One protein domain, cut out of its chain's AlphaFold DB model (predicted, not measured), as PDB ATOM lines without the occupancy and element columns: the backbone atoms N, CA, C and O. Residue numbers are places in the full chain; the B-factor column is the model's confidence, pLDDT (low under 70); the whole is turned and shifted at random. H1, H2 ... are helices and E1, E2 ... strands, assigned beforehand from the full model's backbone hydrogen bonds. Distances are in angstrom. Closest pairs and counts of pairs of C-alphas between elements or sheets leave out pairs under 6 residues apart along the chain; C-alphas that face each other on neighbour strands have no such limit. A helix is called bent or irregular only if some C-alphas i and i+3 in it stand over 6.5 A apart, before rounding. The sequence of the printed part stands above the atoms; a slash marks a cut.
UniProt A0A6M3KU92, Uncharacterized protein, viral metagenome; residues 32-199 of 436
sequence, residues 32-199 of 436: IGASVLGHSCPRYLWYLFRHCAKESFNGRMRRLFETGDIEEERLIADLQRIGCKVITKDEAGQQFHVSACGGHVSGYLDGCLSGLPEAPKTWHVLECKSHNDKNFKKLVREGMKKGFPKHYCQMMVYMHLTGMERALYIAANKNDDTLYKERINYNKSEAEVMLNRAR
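What this domain is: This is residues 32 to 199 of the 436 residues of an uncharacterized protein of viral metagenome (UniProt A0A6M3KU92). A strongly twisted sheet of five strands stands between helices, the long H3 over one face and H4 and H5 over the other. Beside this sheet E3 runs on into E4 at a bend, and E2 and E3 make a small two-stranded hairpin, which also packs on H5; H6 crosses H5, and the short H1 packs on H5 near E3, with H2 beyond it. The first residues of H3 stick out past the sheet. The printed part has 168 residues with six named helices and seven named strands, in the order H1 H2 H3 E1 E2 E3 E4 E5 H4 H5 E6 E7 H6; the large sheet is mixed, in the order E1 E4 E5 E6 E7, and the class is mixed, helices and strands. The whole is compact, with a radius of gyration of the C-alphas of 16.0 A and spans of 45 by 36 by 36 A.

Where its parts are: Find C-alpha 34 at (27.639, 11.873, -5.760), where H1, residues 34 to 37, begins. H2 follows at residues 42 to 49. Then look for C-alpha 59 at (16.355, 32.542, -9.241); from there H3 runs 33.2 A to residue 81. Next come the short strands E1, residues 85 to 87, E2, residues 97 to 100, E3, residues 105 to 108, and E4, residues 111 to 114. E5, residues 124 to 131, is 21.3 A long. H4 spans residues 133 to 147 and is irregular, with C-alphas 141 and 144 9.3 A apart; H5, residues 149 to 162, is 19.8 A long. E6, residues 166 to 173, measures 23.3 A and E7, residues 179 to 185, 20.2 A. H6, residues 188 to 199, ends at C-alpha 199, (27.487, 1.100, -12.835).

How they stand to each other: Begin at the large sheet, whose edge strands are E1 and E7. E5 and E6 are parallel at 18 degrees, with N 129 and O 170 2.9 A apart. The hairpin E6 and E7 is antiparallel, with N 171 and O 180 at 2.8 A. The hairpin E4 and E5 is antiparallel at 118 degrees, with N 124 and O 113 at 2.8 A, and E1 is antiparallel to E4, with N 87 and O 112 at 2.8 A. E5, H4 H5, E6 form a strand-helix-strand unit, two parallel neighbour strands joined through helices, with a right-handed crossover. There are three layers, helices on both faces of the sheet: H4 and H5 on one face, H3 on the other. H3 comes closest to E5 at the C-alphas of Glu 72 and Cys 128, 5.5 A. H4 is over E6 and E7 at a height of 9.3 A over the sheet and runs along the strands. H5, at a height of 8.8 A, is over E6 and slantwise to it at 35 degrees on the local plane. H5 is the hub. It touches H6 about perpendicular, at 79 degrees, closest at the C-alphas of Met 156 and Ala 191, 5.3 A. It touches H1, closest at the C-alphas of Ala 34 and Gln 154, 4.9 A, and touches H4 only at the corner, closest at the C-alphas of Lys 145 and Tyr 152, 5.3 A. In the hairpin E2 and E3, N 98 and O 107 are 2.9 A apart; E3 runs on into E4 at 62 degrees. Every O i to N i+4 pair is within hydrogen-bond range in H2, H3, H5 and H6; H4 has 8 of 11, and H1 is too short for one.

The domain as a whole: Look for the two C-alphas farthest apart, those of Cys 52 and Pro 117, at 46.3 A. The printed part has no cut, and no link is long. Residues 58 to 64, of which 59 to 64 belong to H3, stand free. The mean pLDDT of the printed part is 96.1, and no printed residue is under 70.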
ATOM      1  N   ILE A  32      26.899  11.572 -13.206       94.12
ATOM      2  CA  ILE A  32      25.989  11.519 -12.064       94.12
ATOM      3  C   ILE A  32      26.743  12.053 -10.841       94.12
ATOM      4  O   ILE A  32      27.735  11.466 -10.406       94.12
ATOM      5  N   GLY A  33      26.258  13.151 -10.262       94.38
ATOM      6  CA  GLY A  33      26.834  13.714  -9.042       94.38
ATOM      7  C   GLY A  33      26.653  12.791  -7.833       94.38
ATOM      8  O   GLY A  33      25.566  12.244  -7.616       94.38
ATOM      9  N   ALA A  34      27.683  12.664  -6.994       94.56
ATOM     10  CA  ALA A  34      27.639  11.873  -5.760       94.56
ATOM     11  C   ALA A  34      26.492  12.296  -4.816       94.56
ATOM     12  O   ALA A  34      25.880  11.451  -4.163       94.56
ATOM     13  N   SER A  35      26.134  13.584  -4.810       92.25
ATOM     14  CA  SER A  35      25.010  14.155  -4.049       92.25
ATOM     15  C   SER A  35      23.627  13.667  -4.507       92.25
ATOM     16  O   SER A  35      22.666  13.660  -3.731       92.25
ATOM     17  N   VAL A  36      23.511  13.214  -5.759       92.75
ATOM     18  CA  VAL A  36      22.265  12.695  -6.342       92.75
ATOM     19  C   VAL A  36      22.244  11.169  -6.344       92.75
ATOM     20  O   VAL A  36      21.162  10.588  -6.272       92.75
ATOM     21  N   LEU A  37      23.403  10.505  -6.347       94.81
ATOM     22  CA  LEU A  37      23.526   9.049  -6.481       94.81
ATOM     23  C   LEU A  37      22.679   8.252  -5.469       94.81
ATOM     24  O   LEU A  37      22.111   7.208  -5.798       94.81
ATOM     25  N   GLY A  38      22.509   8.770  -4.251       93.94
ATOM     26  CA  GLY A  38      21.652   8.154  -3.234       93.94
ATOM     27  C   GLY A  38      20.142   8.324  -3.461       93.94
ATOM     28  O   GLY A  38      19.354   8.023  -2.565       93.94
ATOM     29  N   HIS A  39      19.700   8.835  -4.617       94.00
ATOM     30  CA  HIS A  39      18.284   8.898  -4.980       94.00
ATOM     31  C   HIS A  39      17.660   7.504  -4.909       94.00
ATOM     32  O   HIS A  39      18.266   6.544  -5.367       94.00
ATOM     33  N   SER A  40      16.448   7.356  -4.375       94.06
ATOM     34  CA  SER A  40      15.815   6.036  -4.196       94.06
ATOM     35  C   SER A  40      15.428   5.365  -5.520       94.06
ATOM     36  O   SER A  40      15.486   4.148  -5.639       94.06
ATOM     37  N   CYS A  41      15.067   6.155  -6.532       95.81
ATOM     38  CA  CYS A  41      14.681   5.672  -7.859       95.81
ATOM     39  C   CYS A  41      15.895   5.500  -8.789       95.81
ATOM     40  O   CYS A  41      16.447   6.522  -9.203       95.81
ATOM     41  N   PRO A  42      16.309   4.270  -9.161       96.44
ATOM     42  CA  PRO A  42      17.370   4.062 -10.153       96.44
ATOM     43  C   PRO A  42      16.946   4.504 -11.559       96.44
ATOM     44  O   PRO A  42      17.764   5.044 -12.292       96.44
ATOM     45  N   ARG A  43      15.660   4.369 -11.916       97.25
ATOM     46  CA  ARG A  43      15.132   4.865 -13.197       97.25
ATOM     47  C   ARG A  43      15.268   6.386 -13.333       97.25
ATOM     48  O   ARG A  43      15.587   6.871 -14.408       97.25
ATOM     49  N   TYR A  44      15.099   7.138 -12.242       95.25
ATOM     50  CA  TYR A  44      15.337   8.587 -12.253       95.25
ATOM     51  C   TYR A  44      16.812   8.925 -12.511       95.25
ATOM     52  O   TYR A  44      17.099   9.801 -13.318       95.25
ATOM     53  N   LEU A  45      17.742   8.200 -11.874       95.25
ATOM     54  CA  LEU A  45      19.178   8.359 -12.137       95.25
ATOM     55  C   LEU A  45      19.516   8.051 -13.597       95.25
ATOM     56  O   LEU A  45      20.288   8.782 -14.209       95.25
ATOM     57  N   TRP A  46      18.889   7.017 -14.163       97.25
ATOM     58  CA  TRP A  46      19.022   6.674 -15.576       97.25
ATOM     59  C   TRP A  46      18.529   7.809 -16.484       97.25
ATOM     60  O   TRP A  46      19.251   8.220 -17.385       97.25
ATOM     61  N   TYR A  47      17.361   8.399 -16.202       96.00
ATOM     62  CA  TYR A  47      16.867   9.552 -16.963       96.00
ATOM     63  C   TYR A  47      17.774  10.780 -16.855       96.00
ATOM     64  O   TYR A  47      18.016  11.435 -17.866       96.00
ATOM     65  N   LEU A  48      18.295  11.093 -15.664       93.69
ATOM     66  CA  LEU A  48      19.259  12.186 -15.489       93.69
ATOM     67  C   LEU A  48      20.525  11.940 -16.315       93.69
ATOM     68  O   LEU A  48      20.931  12.796 -17.097       93.69
ATOM     69  N   PHE A  49      21.104  10.743 -16.193       95.62
ATOM     70  CA  PHE A  49      22.311  10.350 -16.917       95.62
ATOM     71  C   PHE A  49      22.131  10.433 -18.437       95.62
ATOM     72  O   PHE A  49      23.025  10.898 -19.147       95.62
ATOM     73  N   ARG A  50      20.948  10.042 -18.921       96.06
ATOM     74  CA  ARG A  50      20.555  10.034 -20.335       96.06
ATOM     75  C   ARG A  50      20.009  11.385 -20.827       96.06
ATOM     76  O   ARG A  50      19.430  11.436 -21.904       96.06
ATOM     77  N   HIS A  51      20.158  12.480 -20.073       94.31
ATOM     78  CA  HIS A  51      19.649  13.819 -20.432       94.31
ATOM     79  C   HIS A  51      18.133  13.873 -20.718       94.31
ATOM     80  O   HIS A  51      17.649  14.712 -21.472       94.31
ATOM     81  N   CYS A  52      17.358  12.967 -20.130       93.88
ATOM     82  CA  CYS A  52      15.902  12.921 -20.277       93.88
ATOM     83  C   CYS A  52      15.182  13.827 -19.268       93.88
ATOM     84  O   CYS A  52      13.969  14.002 -19.336       93.88
ATOM     85  N   ALA A  53      15.925  14.389 -18.319       86.44
ATOM     86  CA  ALA A  53      15.440  15.330 -17.328       86.44
ATOM     87  C   ALA A  53      16.395  16.517 -17.258       86.44
ATOM     88  O   ALA A  53      17.613  16.340 -17.318       86.44
ATOM     89  N   LYS A  54      15.841  17.714 -17.082       75.06
ATOM     90  CA  LYS A  54      16.609  18.910 -16.753       75.06
ATOM     91  C   LYS A  54      16.171  19.380 -15.377       75.06
ATOM     92  O   LYS A  54      14.996  19.674 -15.170       75.06
ATOM     93  N   GLU A  55      17.103  19.432 -14.435       71.75
ATOM     94  CA  GLU A  55      16.866  20.168 -13.200       71.75
ATOM     95  C   GLU A  55      16.976  21.657 -13.544       71.75
ATOM     96  O   GLU A  55      18.033  22.129 -13.948       71.75
ATOM     97  N   SER A  56      15.857  22.375 -13.481       72.06
ATOM     98  CA  SER A  56      15.817  23.826 -13.661       72.06
ATOM     99  C   SER A  56      15.499  24.478 -12.324       72.06
ATOM    100  O   SER A  56      14.469  24.178 -11.711       72.06
ATOM    101  N   PHE A  57      16.359  25.388 -11.883       81.56
ATOM    102  CA  PHE A  57      16.181  26.101 -10.621       81.56
ATOM    103  C   PHE A  57      15.868  27.568 -10.890       81.56
ATOM    104  O   PHE A  57      16.664  28.266 -11.513       81.56
ATOM    105  N   ASN A  58      14.732  28.040 -10.373       85.75
ATOM    106  CA  ASN A  58      14.394  29.462 -10.426       85.75
ATOM    107  C   ASN A  58      15.385  30.311  -9.609       85.75
ATOM    108  O   ASN A  58      16.111  29.807  -8.743       85.75
ATOM    109  N   GLY A  59      15.389  31.622  -9.840       88.00
ATOM    110  CA  GLY A  59      16.355  32.542  -9.241       88.00
ATOM    111  C   GLY A  59      16.338  32.560  -7.714       88.00
ATOM    112  O   GLY A  59      17.383  32.694  -7.076       88.00
ATOM    113  N   ARG A  60      15.172  32.332  -7.097       91.50
ATOM    114  CA  ARG A  60      15.062  32.185  -5.640       91.50
ATOM    115  C   ARG A  60      15.794  30.938  -5.142       91.50
ATOM    116  O   ARG A  60      16.492  31.013  -4.133       91.50
ATOM    117  N   MET A  61      15.636  29.804  -5.825       89.69
ATOM    118  CA  MET A  61      16.328  28.555  -5.491       89.69
ATOM    119  C   MET A  61      17.839  28.681  -5.690       89.69
ATOM    120  O   MET A  61      18.596  28.252  -4.826       89.69
ATOM    121  N   ARG A  62      18.287  29.344  -6.761       90.31
ATOM    122  CA  ARG A  62      19.709  29.657  -6.986       90.31
ATOM    123  C   ARG A  62      20.311  30.481  -5.854       90.31
ATOM    124  O   ARG A  62      21.356  30.125  -5.324       90.31
ATOM    125  N   ARG A  63      19.613  31.534  -5.431       92.94
ATOM    126  CA  ARG A  63      20.020  32.343  -4.277       92.94
ATOM    127  C   ARG A  63      20.053  31.530  -2.977       92.94
ATOM    128  O   ARG A  63      20.870  31.779  -2.095       92.94
ATOM    129  N   LEU A  64      19.164  30.545  -2.835       92.44
ATOM    130  CA  LEU A  64      19.177  29.638  -1.687       92.44
ATOM    131  C   LEU A  64      20.391  28.692  -1.698       92.44
ATOM    132  O   LEU A  64      20.841  28.314  -0.616       92.44
ATOM    133  N   PHE A  65      20.909  28.319  -2.873       91.12
ATOM    134  CA  PHE A  65      22.169  27.576  -2.994       91.12
ATOM    135  C   PHE A  65      23.364  28.432  -2.583       91.12
ATOM    136  O   PHE A  65      24.121  27.986  -1.735       91.12
ATOM    137  N   GLU A  66      23.432  29.691  -3.025       93.88
ATOM    138  CA  GLU A  66      24.467  30.639  -2.574       93.88
ATOM    139  C   GLU A  66      24.443  30.836  -1.044       93.88
ATOM    140  O   GLU A  66      25.477  30.929  -0.394       93.88
ATOM    141  N   THR A  67      23.256  30.821  -0.425       94.56
ATOM    142  CA  THR A  67      23.146  30.816   1.050       94.56
ATOM    143  C   THR A  67      23.771  29.559   1.671       94.56
ATOM    144  O   THR A  67      24.265  29.603   2.792       94.56
ATOM    145  N   GLY A  68      23.706  28.422   0.975       94.81
ATOM    146  CA  GLY A  68      24.399  27.195   1.360       94.81
ATOM    147  C   GLY A  68      25.915  27.354   1.304       94.81
ATOM    148  O   GLY A  68      26.561  27.017   2.288       94.81
ATOM    149  N   ASP A  69      26.437  27.928   0.219       94.25
ATOM    150  CA  ASP A  69      27.875  28.159   0.017       94.25
ATOM    151  C   ASP A  69      28.454  29.082   1.109       94.25
ATOM    152  O   ASP A  69      29.480  28.783   1.714       94.25
ATOM    153  N   ILE A  70      27.739  30.162   1.448       96.75
ATOM    154  CA  ILE A  70      28.125  31.075   2.541       96.75
ATOM    155  C   ILE A  70      28.184  30.337   3.889       96.75
ATOM    156  O   ILE A  70      29.092  30.557   4.693       96.75
ATOM    157  N   GLU A  71      27.207  29.472   4.165       97.81
ATOM    158  CA  GLU A  71      27.170  28.719   5.420       97.81
ATOM    159  C   GLU A  71      28.257  27.634   5.466       97.81
ATOM    160  O   GLU A  71      28.823  27.383   6.525       97.81
ATOM    161  N   GLU A  72      28.604  27.021   4.334       97.81
ATOM    162  CA  GLU A  72      29.740  26.101   4.230       97.81
ATOM    163  C   GLU A  72      31.057  26.788   4.615       97.81
ATOM    164  O   GLU A  72      31.774  26.286   5.489       97.81
ATOM    165  N   GLU A  73      31.347  27.963   4.042       97.75
ATOM    166  CA  GLU A  73      32.541  28.750   4.384       97.75
ATOM    167  C   GLU A  73      32.599  29.069   5.883       97.75
ATOM    168  O   GLU A  73      33.650  28.953   6.526       97.75
ATOM    169  N   ARG A  74      31.450  29.424   6.466       98.19
ATOM    170  CA  ARG A  74      31.322  29.726   7.892       98.19
ATOM    171  C   ARG A  74      31.582  28.501   8.770       98.19
ATOM    172  O   ARG A  74      32.360  28.599   9.717       98.19
ATOM    173  N   LEU A  75      30.994  27.348   8.450       98.62
ATOM    174  CA  LEU A  75      31.203  26.099   9.192       98.62
ATOM    175  C   LEU A  75      32.668  25.642   9.134       98.62
ATOM    176  O   LEU A  75      33.218  25.181  10.138       98.62
ATOM    177  N   ILE A  76      33.326  25.817   7.987       98.56
ATOM    178  CA  ILE A  76      34.763  25.562   7.835       98.56
ATOM    179  C   ILE A  76      35.574  26.495   8.743       98.56
ATOM    180  O   ILE A  76      36.451  26.027   9.477       98.56
ATOM    181  N   ALA A  77      35.265  27.796   8.747       98.50
ATOM    182  CA  ALA A  77      35.929  28.768   9.611       98.50
ATOM    183  C   ALA A  77      35.707  28.472  11.105       98.50
ATOM    184  O   ALA A  77      36.618  28.650  11.916       98.50
ATOM    185  N   ASP A  78      34.526  27.982  11.485       98.56
ATOM    186  CA  ASP A  78      34.215  27.579  12.857       98.56
ATOM    187  C   ASP A  78      35.059  26.372  13.298       98.56
ATOM    188  O   ASP A  78      35.635  26.389  14.389       98.56
ATOM    189  N   LEU A  79      35.215  25.360  12.434       98.69
ATOM    190  CA  LEU A  79      36.107  24.219  12.682       98.69
ATOM    191  C   LEU A  79      37.570  24.664  12.830       98.69
ATOM    192  O   LEU A  79      38.273  24.226  13.742       98.69
ATOM    193  N   GLN A  80      38.036  25.572  11.974       98.62
ATOM    194  CA  GLN A  80      39.388  26.127  12.080       98.62
ATOM    195  C   GLN A  80      39.581  26.922  13.378       98.62
ATOM    196  O   GLN A  80      40.616  26.796  14.033       98.62
ATOM    197  N   ARG A  81      38.571  27.695  13.802       98.50
ATOM    198  CA  ARG A  81      38.616  28.502  15.033       98.50
ATOM    199  C   ARG A  81      38.783  27.651  16.290       98.50
ATOM    200  O   ARG A  81      39.425  28.100  17.236       98.50
ATOM    201  N   ILE A  82      38.249  26.430  16.302       98.25
ATOM    202  CA  ILE A  82      38.436  25.483  17.415       98.25
ATOM    203  C   ILE A  82      39.741  24.673  17.315       98.25
ATOM    204  O   ILE A  82      39.957  23.756  18.105       98.25
ATOM    205  N   GLY A  83      40.620  25.009  16.366       98.19
ATOM    206  CA  GLY A  83      41.935  24.391  16.200       98.19
ATOM    207  C   GLY A  83      41.956  23.160  15.292       98.19
ATOM    208  O   GLY A  83      42.985  22.486  15.225       98.19
ATOM    209  N   CYS A  84      40.866  22.847  14.582       98.62
ATOM    210  CA  CYS A  84      40.893  21.772  13.596       98.62
ATOM    211  C   CYS A  84      41.687  22.187  12.352       98.62
ATOM    212  O   CYS A  84      41.603  23.316  11.869       98.62
ATOM    213  N   LYS A  85      42.418  21.231  11.777       98.50
ATOM    214  CA  LYS A  85      43.059  21.405  10.476       98.50
ATOM    215  C   LYS A  85      42.054  21.026   9.393       98.50
ATOM    216  O   LYS A  85      41.733  19.848   9.259       98.50
ATOM    217  N   VAL A  86      41.599  22.011   8.622       98.31
ATOM    218  CA  VAL A  86      40.694  21.815   7.480       98.31
ATOM    219  C   VAL A  86      41.415  22.204   6.196       98.31
ATOM    220  O   VAL A  86      41.933  23.316   6.093       98.31
ATOM    221  N   ILE A  87      41.457  21.285   5.236       98.00
ATOM    222  CA  ILE A  87      42.013  21.484   3.898       98.00
ATOM    223  C   ILE A  87      40.851  21.375   2.913       98.00
ATOM    224  O   ILE A  87      40.208  20.334   2.851       98.00
ATOM    225  N   THR A  88      40.570  22.431   2.156       97.00
ATOM    226  CA  THR A  88      39.435  22.482   1.209       97.00
ATOM    227  C   THR A  88      39.880  22.391  -0.247       97.00
ATOM    228  O   THR A  88      39.067  22.182  -1.145       97.00
ATOM    229  N   LYS A  89      41.184  22.559  -0.486       96.19
ATOM    230  CA  LYS A  89      41.797  22.607  -1.809       96.19
ATOM    231  C   LYS A  89      43.086  21.796  -1.842       96.19
ATOM    232  O   LYS A  89      43.777  21.695  -0.827       96.19
ATOM    233  N   ASP A  90      43.395  21.244  -3.005       92.19
ATOM    234  CA  ASP A  90      44.657  20.574  -3.289       92.19
ATOM    235  C   ASP A  90      45.823  21.568  -3.462       92.19
ATOM    236  O   ASP A  90      45.682  22.782  -3.286       92.19
ATOM    237  N   GLU A  91      47.002  21.046  -3.806       92.00
ATOM    238  CA  GLU A  91      48.216  21.845  -4.023       92.00
ATOM    239  C   GLU A  91      48.094  22.828  -5.200       92.00
ATOM    240  O   GLU A  91      48.773  23.855  -5.214       92.00
ATOM    241  N   ALA A  92      47.206  22.552  -6.161       92.75
ATOM    242  CA  ALA A  92      46.909  23.423  -7.296       92.75
ATOM    243  C   ALA A  92      45.823  24.473  -6.975       92.75
ATOM    244  O   ALA A  92      45.484  25.299  -7.825       92.75
ATOM    245  N   GLY A  93      45.277  24.471  -5.754       93.25
ATOM    246  CA  GLY A  93      44.212  25.377  -5.333       93.25
ATOM    247  C   GLY A  93      42.820  24.978  -5.837       93.25
ATOM    248  O   GLY A  93      41.901  25.805  -5.787       93.25
ATOM    249  N   GLN A  94      42.647  23.743  -6.309       93.25
ATOM    250  CA  GLN A  94      41.376  23.200  -6.790       93.25
ATOM    251  C   GLN A  94      40.662  22.424  -5.680       93.25
ATOM    252  O   GLN A  94      41.302  21.860  -4.797       93.25
ATOM    253  N   GLN A  95      39.326  22.399  -5.695       94.12
ATOM    254  CA  GLN A  95      38.567  21.546  -4.773       94.12
ATOM    255  C   GLN A  95      38.882  20.069  -5.027       94.12
ATOM    256  O   GLN A  95      39.064  19.655  -6.172       94.12
ATOM    257  N   PHE A  96      38.888  19.265  -3.963       95.81
ATOM    258  CA  PHE A  96      39.147  17.832  -4.078       95.81
ATOM    259  C   PHE A  96      38.060  17.145  -4.901       95.81
ATOM    260  O   PHE A  96      36.914  17.033  -4.468       95.81
ATOM    261  N   HIS A  97      38.448  16.662  -6.077       95.62
ATOM    262  CA  HIS A  97      37.587  15.934  -6.993       95.62
ATOM    263  C   HIS A  97      37.758  14.424  -6.813       95.62
ATOM    264  O   HIS A  97      38.875  13.911  -6.769       95.62
ATOM    265  N   VAL A  98      36.639  13.705  -6.757       96.12
ATOM    266  CA  VAL A  98      36.607  12.240  -6.808       96.12
ATOM    267  C   VAL A  98      35.783  11.776  -7.996       96.12
ATOM    268  O   VAL A  98      34.784  12.397  -8.364       96.12
ATOM    269  N   SER A  99      36.197  10.656  -8.580       96.75
ATOM    270  CA  SER A  99      35.622  10.109  -9.803       96.75
ATOM    271  C   SER A  99      35.529   8.589  -9.729       96.75
ATOM    272  O   SER A  99      36.377   7.933  -9.124       96.75
ATOM    273  N   ALA A 100      34.484   8.025 -10.327       97.12
ATOM    274  CA  ALA A 100      34.279   6.590 -10.449       97.12
ATOM    275  C   ALA A 100      33.534   6.247 -11.745       97.12
ATOM    276  O   ALA A 100      32.984   7.117 -12.420       97.12
ATOM    277  N   CYS A 101      33.477   4.950 -12.067       96.88
ATOM    278  CA  CYS A 101      32.743   4.432 -13.227       96.88
ATOM    279  C   CYS A 101      33.148   5.124 -14.539       96.88
ATOM    280  O   CYS A 101      32.292   5.669 -15.224       96.88
ATOM    281  N   GLY A 102      34.441   5.172 -14.860       95.75
ATOM    282  CA  GLY A 102      34.916   5.785 -16.105       95.75
ATOM    283  C   GLY A 102      34.784   7.316 -16.175       95.75
ATOM    284  O   GLY A 102      34.779   7.895 -17.257       95.75
ATOM    285  N   GLY A 103      34.569   7.984 -15.035       96.38
ATOM    286  CA  GLY A 103      34.223   9.410 -14.980       96.38
ATOM    287  C   GLY A 103      32.728   9.715 -15.077       96.38
ATOM    288  O   GLY A 103      32.338  10.882 -15.060       96.38
ATOM    289  N   HIS A 104      31.869   8.694 -15.135       97.19
ATOM    290  CA  HIS A 104      30.410   8.865 -15.171       97.19
ATOM    291  C   HIS A 104      29.782   9.064 -13.787       97.19
ATOM    292  O   HIS A 104      28.606   9.413 -13.699       97.19
ATOM    293  N   VAL A 105      30.550   8.906 -12.706       97.00
ATOM    294  CA  VAL A 105      30.190   9.347 -11.350       97.00
ATOM    295  C   VAL A 105      31.270  10.291 -10.856       97.00
ATOM    296  O   VAL A 105      32.444   9.936 -10.900       97.00
ATOM    297  N   SER A 106      30.893  11.462 -10.347       96.06
ATOM    298  CA  SER A 106      31.870  12.367  -9.741       96.06
ATOM    299  C   SER A 106      31.307  13.196  -8.595       96.06
ATOM    300  O   SER A 106      30.094  13.278  -8.382       96.06
ATOM    301  N   GLY A 107      32.201  13.806  -7.826       95.50
ATOM    302  CA  GLY A 107      31.838  14.755  -6.787       95.50
ATOM    303  C   GLY A 107      33.029  15.573  -6.317       95.50
ATOM    304  O   GLY A 107      34.179  15.243  -6.602       95.50
ATOM    305  N   TYR A 108      32.713  16.640  -5.597       95.94
ATOM    306  CA  TYR A 108      33.677  17.532  -4.974       95.94
ATOM    307  C   TYR A 108      33.450  17.497  -3.468       95.94
ATOM    308  O   TYR A 108      32.299  17.497  -3.019       95.94
ATOM    309  N   LEU A 109      34.531  17.380  -2.706       97.06
ATOM    310  CA  LEU A 109      34.467  17.417  -1.250       97.06
ATOM    311  C   LEU A 109      34.516  18.870  -0.780       97.06
ATOM    312  O   LEU A 109      35.351  19.638  -1.261       97.06
ATOM    313  N   ASP A 110      33.731  19.185   0.247       97.75
ATOM    314  CA  ASP A 110      33.808  20.472   0.950       97.75
ATOM    315  C   ASP A 110      35.172  20.599   1.663       97.75
ATOM    316  O   ASP A 110      35.765  21.674   1.763       97.75
ATOM    317  N   GLY A 111      35.735  19.468   2.117       97.69
ATOM    318  CA  GLY A 111      37.132  19.393   2.526       97.69
ATOM    319  C   GLY A 111      37.561  18.079   3.173       97.69
ATOM    320  O   GLY A 111      36.817  17.104   3.277       97.69
ATOM    321  N   CYS A 112      38.800  18.085   3.645       98.06
ATOM    322  CA  CYS A 112      39.419  17.057   4.465       98.06
ATOM    323  C   CYS A 112      39.784  17.670   5.819       98.06
ATOM    324  O   CYS A 112      40.376  18.748   5.890       98.06
ATOM    325  N   LEU A 113      39.458  16.978   6.901       98.00
ATOM    326  CA  LEU A 113      39.512  17.513   8.259       98.00
ATOM    327  C   LEU A 113      40.313  16.587   9.178       98.00
ATOM    328  O   LEU A 113      40.166  15.374   9.110       98.00
ATOM    329  N   SER A 114      41.093  17.155  10.096       98.44
ATOM    330  CA  SER A 114      41.668  16.452  11.251       98.44
ATOM    331  C   SER A 114      41.713  17.372  12.479       98.44
ATOM    332  O   SER A 114      41.462  18.574  12.375       98.44
ATOM    333  N   GLY A 115      42.027  16.832  13.661       98.19
ATOM    334  CA  GLY A 115      42.113  17.639  14.884       98.19
ATOM    335  C   GLY A 115      40.772  17.884  15.581       98.19
ATOM    336  O   GLY A 115      40.647  18.840  16.340       98.19
ATOM    337  N   LEU A 116      39.765  17.036  15.345       98.31
ATOM    338  CA  LEU A 116      38.524  17.078  16.123       98.31
ATOM    339  C   LEU A 116      38.801  16.778  17.607       98.31
ATOM    340  O   LEU A 116      39.531  15.821  17.877       98.31
ATOM    341  N   PRO A 117      38.175  17.483  18.570       97.94
ATOM    342  CA  PRO A 117      38.394  17.236  19.998       97.94
ATOM    343  C   PRO A 117      38.185  15.773  20.417       97.94
ATOM    344  O   PRO A 117      38.970  15.222  21.184       97.94
ATOM    345  N   GLU A 118      37.164  15.107  19.874       96.94
ATOM    346  CA  GLU A 118      36.866  13.699  20.161       96.94
ATOM    347  C   GLU A 118      37.676  12.687  19.329       96.94
ATOM    348  O   GLU A 118      37.574  11.481  19.558       96.94
ATOM    349  N   ALA A 119      38.426  13.139  18.320       97.12
ATOM    350  CA  ALA A 119      39.243  12.278  17.466       97.12
ATOM    351  C   ALA A 119      40.448  13.027  16.863       97.12
ATOM    352  O   ALA A 119      40.534  13.158  15.638       97.12
ATOM    353  N   PRO A 120      41.410  13.488  17.687       97.00
ATOM    354  CA  PRO A 120      42.397  14.477  17.246       97.00
ATOM    355  C   PRO A 120      43.320  14.005  16.117       97.00
ATOM    356  O   PRO A 120      43.814  14.814  15.340       97.00
ATOM    357  N   LYS A 121      43.557  12.691  16.018       97.31
ATOM    358  CA  LYS A 121      44.492  12.086  15.052       97.31
ATOM    359  C   LYS A 121      43.832  11.585  13.767       97.31
ATOM    360  O   LYS A 121      44.537  11.188  12.846       97.31
ATOM    361  N   THR A 122      42.506  11.510  13.726       98.12
ATOM    362  CA  THR A 122      41.794  10.876  12.613       98.12
ATOM    363  C   THR A 122      41.485  11.900  11.531       98.12
ATOM    364  O   THR A 122      41.051  13.004  11.853       98.12
ATOM    365  N   TRP A 123      41.694  11.514  10.273       98.44
ATOM    366  CA  TRP A 123      41.230  12.273   9.117       98.44
ATOM    367  C   TRP A 123      39.781  11.932   8.775       98.44
ATOM    368  O   TRP A 123      39.355  10.781   8.902       98.44
ATOM    369  N   HIS A 124      39.047  12.946   8.333       98.75
ATOM    370  CA  HIS A 124      37.640  12.881   7.977       98.75
ATOM    371  C   HIS A 124      37.415  13.510   6.608       98.75
ATOM    372  O   HIS A 124      37.903  14.612   6.357       98.75
ATOM    373  N   VAL A 125      36.582  12.873   5.786       98.62
ATOM    374  CA  VAL A 125      35.830  13.602   4.753       98.62
ATOM    375  C   VAL A 125      34.927  14.607   5.469       98.62
ATOM    376  O   VAL A 125      34.193  14.217   6.380       98.62
ATOM    377  N   LEU A 126      34.990  15.881   5.100       98.69
ATOM    378  CA  LEU A 126      34.106  16.922   5.616       98.69
ATOM    379  C   LEU A 126      32.940  17.127   4.647       98.69
ATOM    380  O   LEU A 126      33.162  17.318   3.457       98.69
ATOM    381  N   GLU A 127      31.723  17.109   5.186       98.31
ATOM    382  CA  GLU A 127      30.503  17.490   4.478       98.31
ATOM    383  C   GLU A 127      29.721  18.497   5.336       98.31
ATOM    384  O   GLU A 127      29.270  18.184   6.447       98.31
ATOM    385  N   CYS A 128      29.554  19.702   4.810       98.25
ATOM    386  CA  CYS A 128      28.836  20.820   5.391       98.25
ATOM    387  C   CYS A 128      27.437  20.917   4.770       98.25
ATOM    388  O   CYS A 128      27.235  20.811   3.558       98.25
ATOM    389  N   LYS A 129      26.416  21.122   5.606       97.38
ATOM    390  CA  LYS A 129      25.041  21.339   5.141       97.38
ATOM    391  C   LYS A 129      24.337  22.429   5.925       97.38
ATOM    392  O   LYS A 129      24.604  22.685   7.089       97.38
ATOM    393  N   SER A 130      23.319  23.004   5.308       97.25
ATOM    394  CA  SER A 130      22.366  23.864   5.996       97.25
ATOM    395  C   SER A 130      20.950  23.362   5.740       97.25
ATOM    396  O   SER A 130      20.562  23.069   4.607       97.25
ATOM    397  N   HIS A 131      20.156  23.237   6.802       97.06
ATOM    398  CA  HIS A 131      18.795  22.698   6.738       97.06
ATOM    399  C   HIS A 131      17.782  23.741   7.181       97.06
ATOM    400  O   HIS A 131      18.038  24.511   8.099       97.06
ATOM    401  N   ASN A 132      16.601  23.742   6.561       96.69
ATOM    402  CA  ASN A 132      15.457  24.403   7.187       96.69
ATOM    403  C   ASN A 132      15.087  23.681   8.496       96.69
ATOM    404  O   ASN A 132      15.402  22.502   8.666       96.69
ATOM    405  N   ASP A 133      14.364  24.362   9.381       97.75
ATOM    406  CA  ASP A 133      14.008  23.837  10.704       97.75
ATOM    407  C   ASP A 133      13.348  22.442  10.674       97.75
ATOM    408  O   ASP A 133      13.697  21.557  11.458       97.75
ATOM    409  N   LYS A 134      12.446  22.187   9.716       97.69
ATOM    410  CA  LYS A 134      11.788  20.877   9.566       97.69
ATOM    411  C   LYS A 134      12.801  19.762   9.290       97.69
ATOM    412  O   LYS A 134      12.746  18.705   9.920       97.69
ATOM    413  N   ASN A 135      13.701  19.985   8.336       97.31
ATOM    414  CA  ASN A 135      14.731  19.021   7.964       97.31
ATOM    415  C   ASN A 135      15.783  18.878   9.067       97.31
ATOM    416  O   ASN A 135      16.205  17.759   9.353       97.31
ATOM    417  N   PHE A 136      16.136  19.966   9.750       98.31
ATOM    418  CA  PHE A 136      17.060  19.934  10.877       98.31
ATOM    419  C   PHE A 136      16.503  19.096  12.037       98.31
ATOM    420  O   PHE A 136      17.152  18.168  12.512       98.31
ATOM    421  N   LYS A 137      15.238  19.303  12.423       98.31
ATOM    422  CA  LYS A 137      14.556  18.473  13.434       98.31
ATOM    423  C   LYS A 137      14.454  17.001  13.034       98.31
ATOM    424  O   LYS A 137      14.432  16.127  13.902       98.31
ATOM    425  N   LYS A 138      14.355  16.705  11.733       98.25
ATOM    426  CA  LYS A 138      14.420  15.329  11.221       98.25
ATOM    427  C   LYS A 138      15.826  14.752  11.394       98.25
ATOM    428  O   LYS A 138      15.948  13.644  11.904       98.25
ATOM    429  N   LEU A 139      16.860  15.510  11.024       98.12
ATOM    430  CA  LEU A 139      18.267  15.127  11.163       98.12
ATOM    431  C   LEU A 139      18.612  14.794  12.617       98.12
ATOM    432  O   LEU A 139      19.105  13.707  12.886       98.12
ATOM    433  N   VAL A 140      18.272  15.682  13.554       98.06
ATOM    434  CA  VAL A 140      18.532  15.484  14.990       98.06
ATOM    435  C   VAL A 140      17.862  14.210  15.514       98.06
ATOM    436  O   VAL A 140      18.439  13.491  16.324       98.06
ATOM    437  N   ARG A 141      16.643  13.915  15.050       98.25
ATOM    438  CA  ARG A 141      15.845  12.776  15.522       98.25
ATOM    439  C   ARG A 141      16.276  11.440  14.925       98.25
ATOM    440  O   ARG A 141      16.205  10.422  15.602       98.25
ATOM    441  N   GLU A 142      16.618  11.422  13.640       98.19
ATOM    442  CA  GLU A 142      16.811  10.185  12.873       98.19
ATOM    443  C   GLU A 142      18.276   9.902  12.524       98.19
ATOM    444  O   GLU A 142      18.585   8.797  12.075       98.19
ATOM    445  N   GLY A 143      19.163  10.879  12.707       97.56
ATOM    446  CA  GLY A 143      20.517  10.852  12.167       97.56
ATOM    447  C   GLY A 143      20.535  10.962  10.642       97.56
ATOM    448  O   GLY A 143      19.505  10.911   9.954       97.56
ATOM    449  N   MET A 144      21.730  11.103  10.083       95.38
ATOM    450  CA  MET A 144      21.913  11.299   8.651       95.38
ATOM    451  C   MET A 144      21.525  10.054   7.847       95.38
ATOM    452  O   MET A 144      20.823  10.180   6.846       95.38
ATOM    453  N   LYS A 145      21.923   8.848   8.279       95.94
ATOM    454  CA  LYS A 145      21.694   7.612   7.505       95.94
ATOM    455  C   LYS A 145      20.216   7.377   7.183       95.94
ATOM    456  O   LYS A 145      19.877   7.057   6.046       95.94
ATOM    457  N   LYS A 146      19.333   7.559   8.168       96.31
ATOM    458  CA  LYS A 146      17.882   7.390   8.000       96.31
ATOM    459  C   LYS A 146      17.211   8.669   7.498       96.31
ATOM    460  O   LYS A 146      16.371   8.608   6.601       96.31
ATOM    461  N   GLY A 147      17.582   9.821   8.056       95.50
ATOM    462  CA  GLY A 147      16.946  11.096   7.737       95.50
ATOM    463  C   GLY A 147      17.262  11.596   6.327       95.50
ATOM    464  O   GLY A 147      16.376  12.137   5.655       95.50
ATOM    465  N   PHE A 148      18.499  11.379   5.870       96.00
ATOM    466  CA  PHE A 148      19.062  11.894   4.619       96.00
ATOM    467  C   PHE A 148      19.924  10.838   3.892       96.00
ATOM    468  O   PHE A 148      21.131  11.033   3.723       96.00
ATOM    469  N   PRO A 149      19.325   9.740   3.380       95.25
ATOM    470  CA  PRO A 149      20.067   8.659   2.722       95.25
ATOM    471  C   PRO A 149      20.925   9.107   1.529       95.25
ATOM    472  O   PRO A 149      21.961   8.506   1.261       95.25
ATOM    473  N   LYS A 150      20.528  10.186   0.832       95.75
ATOM    474  CA  LYS A 150      21.328  10.799  -0.243       95.75
ATOM    475  C   LYS A 150      22.682  11.303   0.259       95.75
ATOM    476  O   LYS A 150      23.701  10.971  -0.332       95.75
ATOM    477  N   HIS A 151      22.690  12.033   1.374       97.38
ATOM    478  CA  HIS A 151      23.919  12.566   1.969       97.38
ATOM    479  C   HIS A 151      24.780  11.432   2.535       97.38
ATOM    480  O   HIS A 151      25.993  11.418   2.357       97.38
ATOM    481  N   TYR A 152      24.145  10.418   3.137       98.12
ATOM    482  CA  TYR A 152      24.852   9.212   3.569       98.12
ATOM    483  C   TYR A 152      25.544   8.503   2.401       98.12
ATOM    484  O   TYR A 152      26.712   8.142   2.512       98.12
ATOM    485  N   CYS A 153      24.850   8.347   1.270       98.00
ATOM    486  CA  CYS A 153      25.423   7.764   0.062       98.00
ATOM    487  C   CYS A 153      26.619   8.568  -0.457       98.00
ATOM    488  O   CYS A 153      27.676   7.987  -0.696       98.00
ATOM    489  N   GLN A 154      26.484   9.892  -0.550       97.94
ATOM    490  CA  GLN A 154      27.563  10.790  -0.959       97.94
ATOM    491  C   GLN A 154      28.817  10.596  -0.092       97.94
ATOM    492  O   GLN A 154      29.898  10.340  -0.615       97.94
ATOM    493  N   MET A 155      28.666  10.605   1.236       98.00
ATOM    494  CA  MET A 155      29.792  10.434   2.158       98.00
ATOM    495  C   MET A 155      30.410   9.031   2.106       98.00
ATOM    496  O   MET A 155      31.629   8.905   2.217       98.00
ATOM    497  N   MET A 156      29.608   7.972   1.929       98.44
ATOM    498  CA  MET A 156      30.131   6.612   1.726       98.44
ATOM    499  C   MET A 156      30.999   6.529   0.470       98.44
ATOM    500  O   MET A 156      32.080   5.943   0.513       98.44
ATOM    501  N   VAL A 157      30.541   7.133  -0.629       98.19
ATOM    502  CA  VAL A 157      31.287   7.185  -1.889       98.19
ATOM    503  C   VAL A 157      32.571   7.989  -1.722       98.19
ATOM    504  O   VAL A 157      33.630   7.512  -2.110       98.19
ATOM    505  N   TYR A 158      32.518   9.159  -1.085       98.56
ATOM    506  CA  TYR A 158      33.712   9.972  -0.841       98.56
ATOM    507  C   TYR A 158      34.747   9.233   0.005       98.56
ATOM    508  O   TYR A 158      35.914   9.176  -0.373       98.56
ATOM    509  N   MET A 159      34.333   8.601   1.105       98.69
ATOM    510  CA  MET A 159      35.231   7.781   1.926       98.69
ATOM    511  C   MET A 159      35.845   6.623   1.133       98.69
ATOM    512  O   MET A 159      37.047   6.392   1.219       98.69
ATOM    513  N   HIS A 160      35.052   5.939   0.301       98.56
ATOM    514  CA  HIS A 160      35.558   4.851  -0.538       98.56
ATOM    515  C   HIS A 160      36.594   5.322  -1.563       98.56
ATOM    516  O   HIS A 160      37.622   4.673  -1.721       98.56
ATOM    517  N   LEU A 161      36.337   6.445  -2.240       97.88
ATOM    518  CA  LEU A 161      37.201   6.949  -3.312       97.88
ATOM    519  C   LEU A 161      38.454   7.663  -2.790       97.88
ATOM    520  O   LEU A 161      39.466   7.692  -3.480       97.88
ATOM    521  N   THR A 162      38.412   8.211  -1.574       97.75
ATOM    522  CA  THR A 162      39.575   8.855  -0.933       97.75
ATOM    523  C   THR A 162      40.396   7.904  -0.061       97.75
ATOM    524  O   THR A 162      41.508   8.245   0.333       97.75
ATOM    525  N   GLY A 163      39.851   6.736   0.290       98.00
ATOM    526  CA  GLY A 163      40.449   5.817   1.261       98.00
ATOM    527  C   GLY A 163      40.317   6.267   2.722       98.00
ATOM    528  O   GLY A 163      40.893   5.638   3.608       98.00
ATOM    529  N   MET A 164      39.572   7.341   3.005       98.19
ATOM    530  CA  MET A 164      39.330   7.788   4.377       98.19
ATOM    531  C   MET A 164      38.308   6.893   5.077       98.19
ATOM    532  O   MET A 164      37.228   6.628   4.561       98.19
ATOM    533  N   GLU A 165      38.604   6.483   6.309       98.25
ATOM    534  CA  GLU A 165      37.728   5.578   7.067       98.25
ATOM    535  C   GLU A 165      36.650   6.300   7.888       98.25
ATOM    536  O   GLU A 165      35.807   5.668   8.535       98.25
ATOM    537  N   ARG A 166      36.682   7.635   7.909       98.50
ATOM    538  CA  ARG A 166      35.748   8.464   8.666       98.50
ATOM    539  C   ARG A 166      35.294   9.672   7.869       98.50
ATOM    540  O   ARG A 166      36.005  10.189   7.014       98.50
ATOM    541  N   ALA A 167      34.126  10.171   8.248       98.56
ATOM    542  CA  ALA A 167      33.604  11.425   7.743       98.56
ATOM    543  C   ALA A 167      32.905  12.216   8.858       98.56
ATOM    544  O   ALA A 167      32.372  11.625   9.805       98.56
ATOM    545  N   LEU A 168      32.954  13.542   8.772       98.69
ATOM    546  CA  LEU A 168      32.209  14.463   9.617       98.69
ATOM    547  C   LEU A 168      31.107  15.094   8.771       98.69
ATOM    548  O   LEU A 168      31.393  15.816   7.822       98.69
ATOM    549  N   TYR A 169      29.865  14.850   9.169       98.62
ATOM    550  CA  TYR A 169      28.722  15.607   8.688       98.62
ATOM    551  C   TYR A 169      28.418  16.704   9.703       98.62
ATOM    552  O   TYR A 169      28.132  16.392  10.863       98.62
ATOM    553  N   ILE A 170      28.479  17.968   9.293       98.56
ATOM    554  CA  ILE A 170      28.122  19.112  10.135       98.56
ATOM    555  C   ILE A 170      27.017  19.920   9.466       98.56
ATOM    556  O   ILE A 170      27.031  20.144   8.256       98.56
ATOM    557  N   ALA A 171      26.019  20.316  10.252       98.31
ATOM    558  CA  ALA A 171      24.868  21.027   9.741       98.31
ATOM    559  C   ALA A 171      24.429  22.187  10.629       98.31
ATOM    560  O   ALA A 171      24.340  22.020  11.843       98.31
ATOM    561  N   ALA A 172      24.061  23.305  10.006       98.38
ATOM    562  CA  ALA A 172      23.409  24.433  10.663       98.38
ATOM    563  C   ALA A 172      21.895  24.454  10.392       98.38
ATOM    564  O   ALA A 172      21.430  24.159   9.280       98.38
ATOM    565  N   ASN A 173      21.112  24.810  11.409       98.19
ATOM    566  CA  ASN A 173      19.701  25.146  11.256       98.19
ATOM    567  C   ASN A 173      19.565  26.584  10.747       98.19
ATOM    568  O   ASN A 173      19.871  27.522  11.472       98.19
ATOM    569  N   LYS A 174      19.012  26.777   9.547       95.75
ATOM    570  CA  LYS A 174      18.832  28.106   8.931       95.75
ATOM    571  C   LYS A 174      17.931  29.057   9.732       95.75
ATOM    572  O   LYS A 174      17.832  30.229   9.387       95.75
ATOM    573  N   ASN A 175      17.200  28.546  10.721       96.38
ATOM    574  CA  ASN A 175      16.246  29.328  11.500       96.38
ATOM    575  C   ASN A 175      16.843  29.938  12.775       96.38
ATOM    576  O   ASN A 175      16.395  31.007  13.180       96.38
ATOM    577  N   ASP A 176      17.780  29.251  13.428       97.50
ATOM    578  CA  ASP A 176      18.318  29.643  14.739       97.50
ATOM    579  C   ASP A 176      19.829  29.402  14.887       97.50
ATOM    580  O   ASP A 176      20.372  29.582  15.973       97.50
ATOM    581  N   ASP A 177      20.499  28.995  13.804       97.44
ATOM    582  CA  ASP A 177      21.925  28.672  13.734       97.44
ATOM    583  C   ASP A 177      22.393  27.568  14.696       97.44
ATOM    584  O   ASP A 177      23.591  27.389  14.928       97.44
ATOM    585  N   THR A 178      21.471  26.756  15.221       98.38
ATOM    586  CA  THR A 178      21.842  25.567  15.990       98.38
ATOM    587  C   THR A 178      22.674  24.627  15.122       98.38
ATOM    588  O   THR A 178      22.280  24.278  14.007       98.38
ATOM    589  N   LEU A 179      23.805  24.168  15.662       98.50
ATOM    590  CA  LEU A 179      24.687  23.218  14.994       98.50
ATOM    591  C   LEU A 179      24.380  21.775  15.401       98.50
ATOM    592  O   LEU A 179      24.144  21.460  16.568       98.50
ATOM    593  N   TYR A 180      24.450  20.881  14.426       98.50
ATOM    594  CA  TYR A 180      24.425  19.437  14.598       98.50
ATOM    595  C   TYR A 180      25.675  18.837  13.961       98.50
ATOM    596  O   TYR A 180      26.080  19.261  12.880       98.50
ATOM    597  N   LYS A 181      26.256  17.810  14.587       98.12
ATOM    598  CA  LYS A 181      27.317  17.013  13.967       98.12
ATOM    599  C   LYS A 181      27.095  15.517  14.139       98.12
ATOM    600  O   LYS A 181      26.609  15.069  15.176       98.12
ATOM    601  N   GLU A 182      27.552  14.750  13.159       98.00
ATOM    602  CA  GLU A 182      27.600  13.290  13.207       98.00
ATOM    603  C   GLU A 182      28.927  12.787  12.620       98.00
ATOM    604  O   GLU A 182      29.345  13.205  11.539       98.00
ATOM    605  N   ARG A 183      29.611  11.884  13.338       98.06
ATOM    606  CA  ARG A 183      30.817  11.201  12.843       98.06
ATOM    607  C   ARG A 183      30.439   9.840  12.282       98.06
ATOM    608  O   ARG A 183      30.041   8.951  13.032       98.06
ATOM    609  N   ILE A 184      30.645   9.659  10.986       98.06
ATOM    610  CA  ILE A 184      30.254   8.454  10.256       98.06
ATOM    611  C   ILE A 184      31.457   7.521  10.106       98.06
ATOM    612  O   ILE A 184      32.585   7.978   9.910       98.06
ATOM    613  N   ASN A 185      31.224   6.216  10.249       98.31
ATOM    614  CA  ASN A 185      32.208   5.179   9.938       98.31
ATOM    615  C   ASN A 185      32.071   4.769   8.478       98.31
ATOM    616  O   ASN A 185      30.952   4.555   8.006       98.31
ATOM    617  N   TYR A 186      33.200   4.600   7.802       98.69
ATOM    618  CA  TYR A 186      33.226   3.982   6.492       98.69
ATOM    619  C   TYR A 186      32.675   2.551   6.548       98.69
ATOM    620  O   TYR A 186      33.003   1.771   7.443       98.69
ATOM    621  N   ASN A 187      31.836   2.210   5.570       98.62
ATOM    622  CA  ASN A 187      31.394   0.848   5.325       98.62
ATOM    623  C   ASN A 187      31.664   0.492   3.862       98.62
ATOM    624  O   ASN A 187      30.983   0.975   2.955       98.62
ATOM    625  N   LYS A 188      32.646  -0.389   3.651       98.44
ATOM    626  CA  LYS A 188      33.053  -0.834   2.317       98.44
ATOM    627  C   LYS A 188      31.926  -1.491   1.535       98.44
ATOM    628  O   LYS A 188      31.701  -1.119   0.390       98.44
ATOM    629  N   SER A 189      31.187  -2.401   2.165       98.50
ATOM    630  CA  SER A 189      30.104  -3.123   1.497       98.50
ATOM    631  C   SER A 189      28.992  -2.174   1.043       98.50
ATOM    632  O   SER A 189      28.506  -2.293  -0.078       98.50
ATOM    633  N   GLU A 190      28.624  -1.191   1.869       98.06
ATOM    634  CA  GLU A 190      27.590  -0.218   1.494       98.06
ATOM    635  C   GLU A 190      28.047   0.696   0.350       98.06
ATOM    636  O   GLU A 190      27.274   0.937  -0.577       98.06
ATOM    637  N   ALA A 191      29.301   1.157   0.373       98.25
ATOM    638  CA  ALA A 191      29.855   1.968  -0.708       98.25
ATOM    639  C   ALA A 191      29.938   1.194  -2.036       98.25
ATOM    640  O   ALA A 191      29.556   1.721  -3.082       98.25
ATOM    641  N   GLU A 192      30.372  -0.069  -2.002       98.00
ATOM    642  CA  GLU A 192      30.429  -0.931  -3.188       98.00
ATOM    643  C   GLU A 192      29.036  -1.187  -3.770       98.00
ATOM    644  O   GLU A 192      28.861  -1.110  -4.983       98.00
ATOM    645  N   VAL A 193      28.014  -1.402  -2.932       97.75
ATOM    646  CA  VAL A 193      26.617  -1.519  -3.393       97.75
ATOM    647  C   VAL A 193      26.158  -0.242  -4.104       97.75
ATOM    648  O   VAL A 193      25.525  -0.317  -5.157       97.75
ATOM    649  N   MET A 194      26.490   0.935  -3.567       97.50
ATOM    650  CA  MET A 194      26.124   2.221  -4.175       97.50
ATOM    651  C   MET A 194      26.808   2.437  -5.530       97.50
ATOM    652  O   MET A 194      26.156   2.883  -6.476       97.50
ATOM    653  N   LEU A 195      28.091   2.092  -5.648       98.00
ATOM    654  CA  LEU A 195      28.842   2.217  -6.900       98.00
ATOM    655  C   LEU A 195      28.458   1.157  -7.933       98.00
ATOM    656  O   LEU A 195      28.373   1.473  -9.116       98.00
ATOM    657  N   ASN A 196      28.160  -0.072  -7.510       97.88
ATOM    658  CA  ASN A 196      27.648  -1.107  -8.408       97.88
ATOM    659  C   ASN A 196      26.286  -0.709  -8.975       97.88
ATOM    660  O   ASN A 196      26.092  -0.762 -10.182       97.88
ATOM    661  N   ARG A 197      25.394  -0.168  -8.139       97.38
ATOM    662  CA  ARG A 197      24.132   0.409  -8.610       97.38
ATOM    663  C   ARG A 197      24.350   1.539  -9.620       97.38
ATOM    664  O   ARG A 197      23.586   1.650 -10.576       97.38
ATOM    665  N   ALA A 198      25.351   2.396  -9.406       97.44
ATOM    666  CA  ALA A 198      25.703   3.445 -10.360       97.44
ATOM    667  C   ALA A 198      26.131   2.840 -11.703       97.44
ATOM    668  O   ALA A 198      25.618   3.246 -12.743       97.44
ATOM    669  N   ARG A 199      27.019   1.839 -11.661       97.88
ATOM    670  CA  ARG A 199      27.487   1.100 -12.835       97.88
ATOM    671  C   ARG A 199      26.316   0.493 -13.603       97.88
ATOM    672  O   ARG A 199      26.213   0.759 -14.791       97.88
TER     673      ARG A 199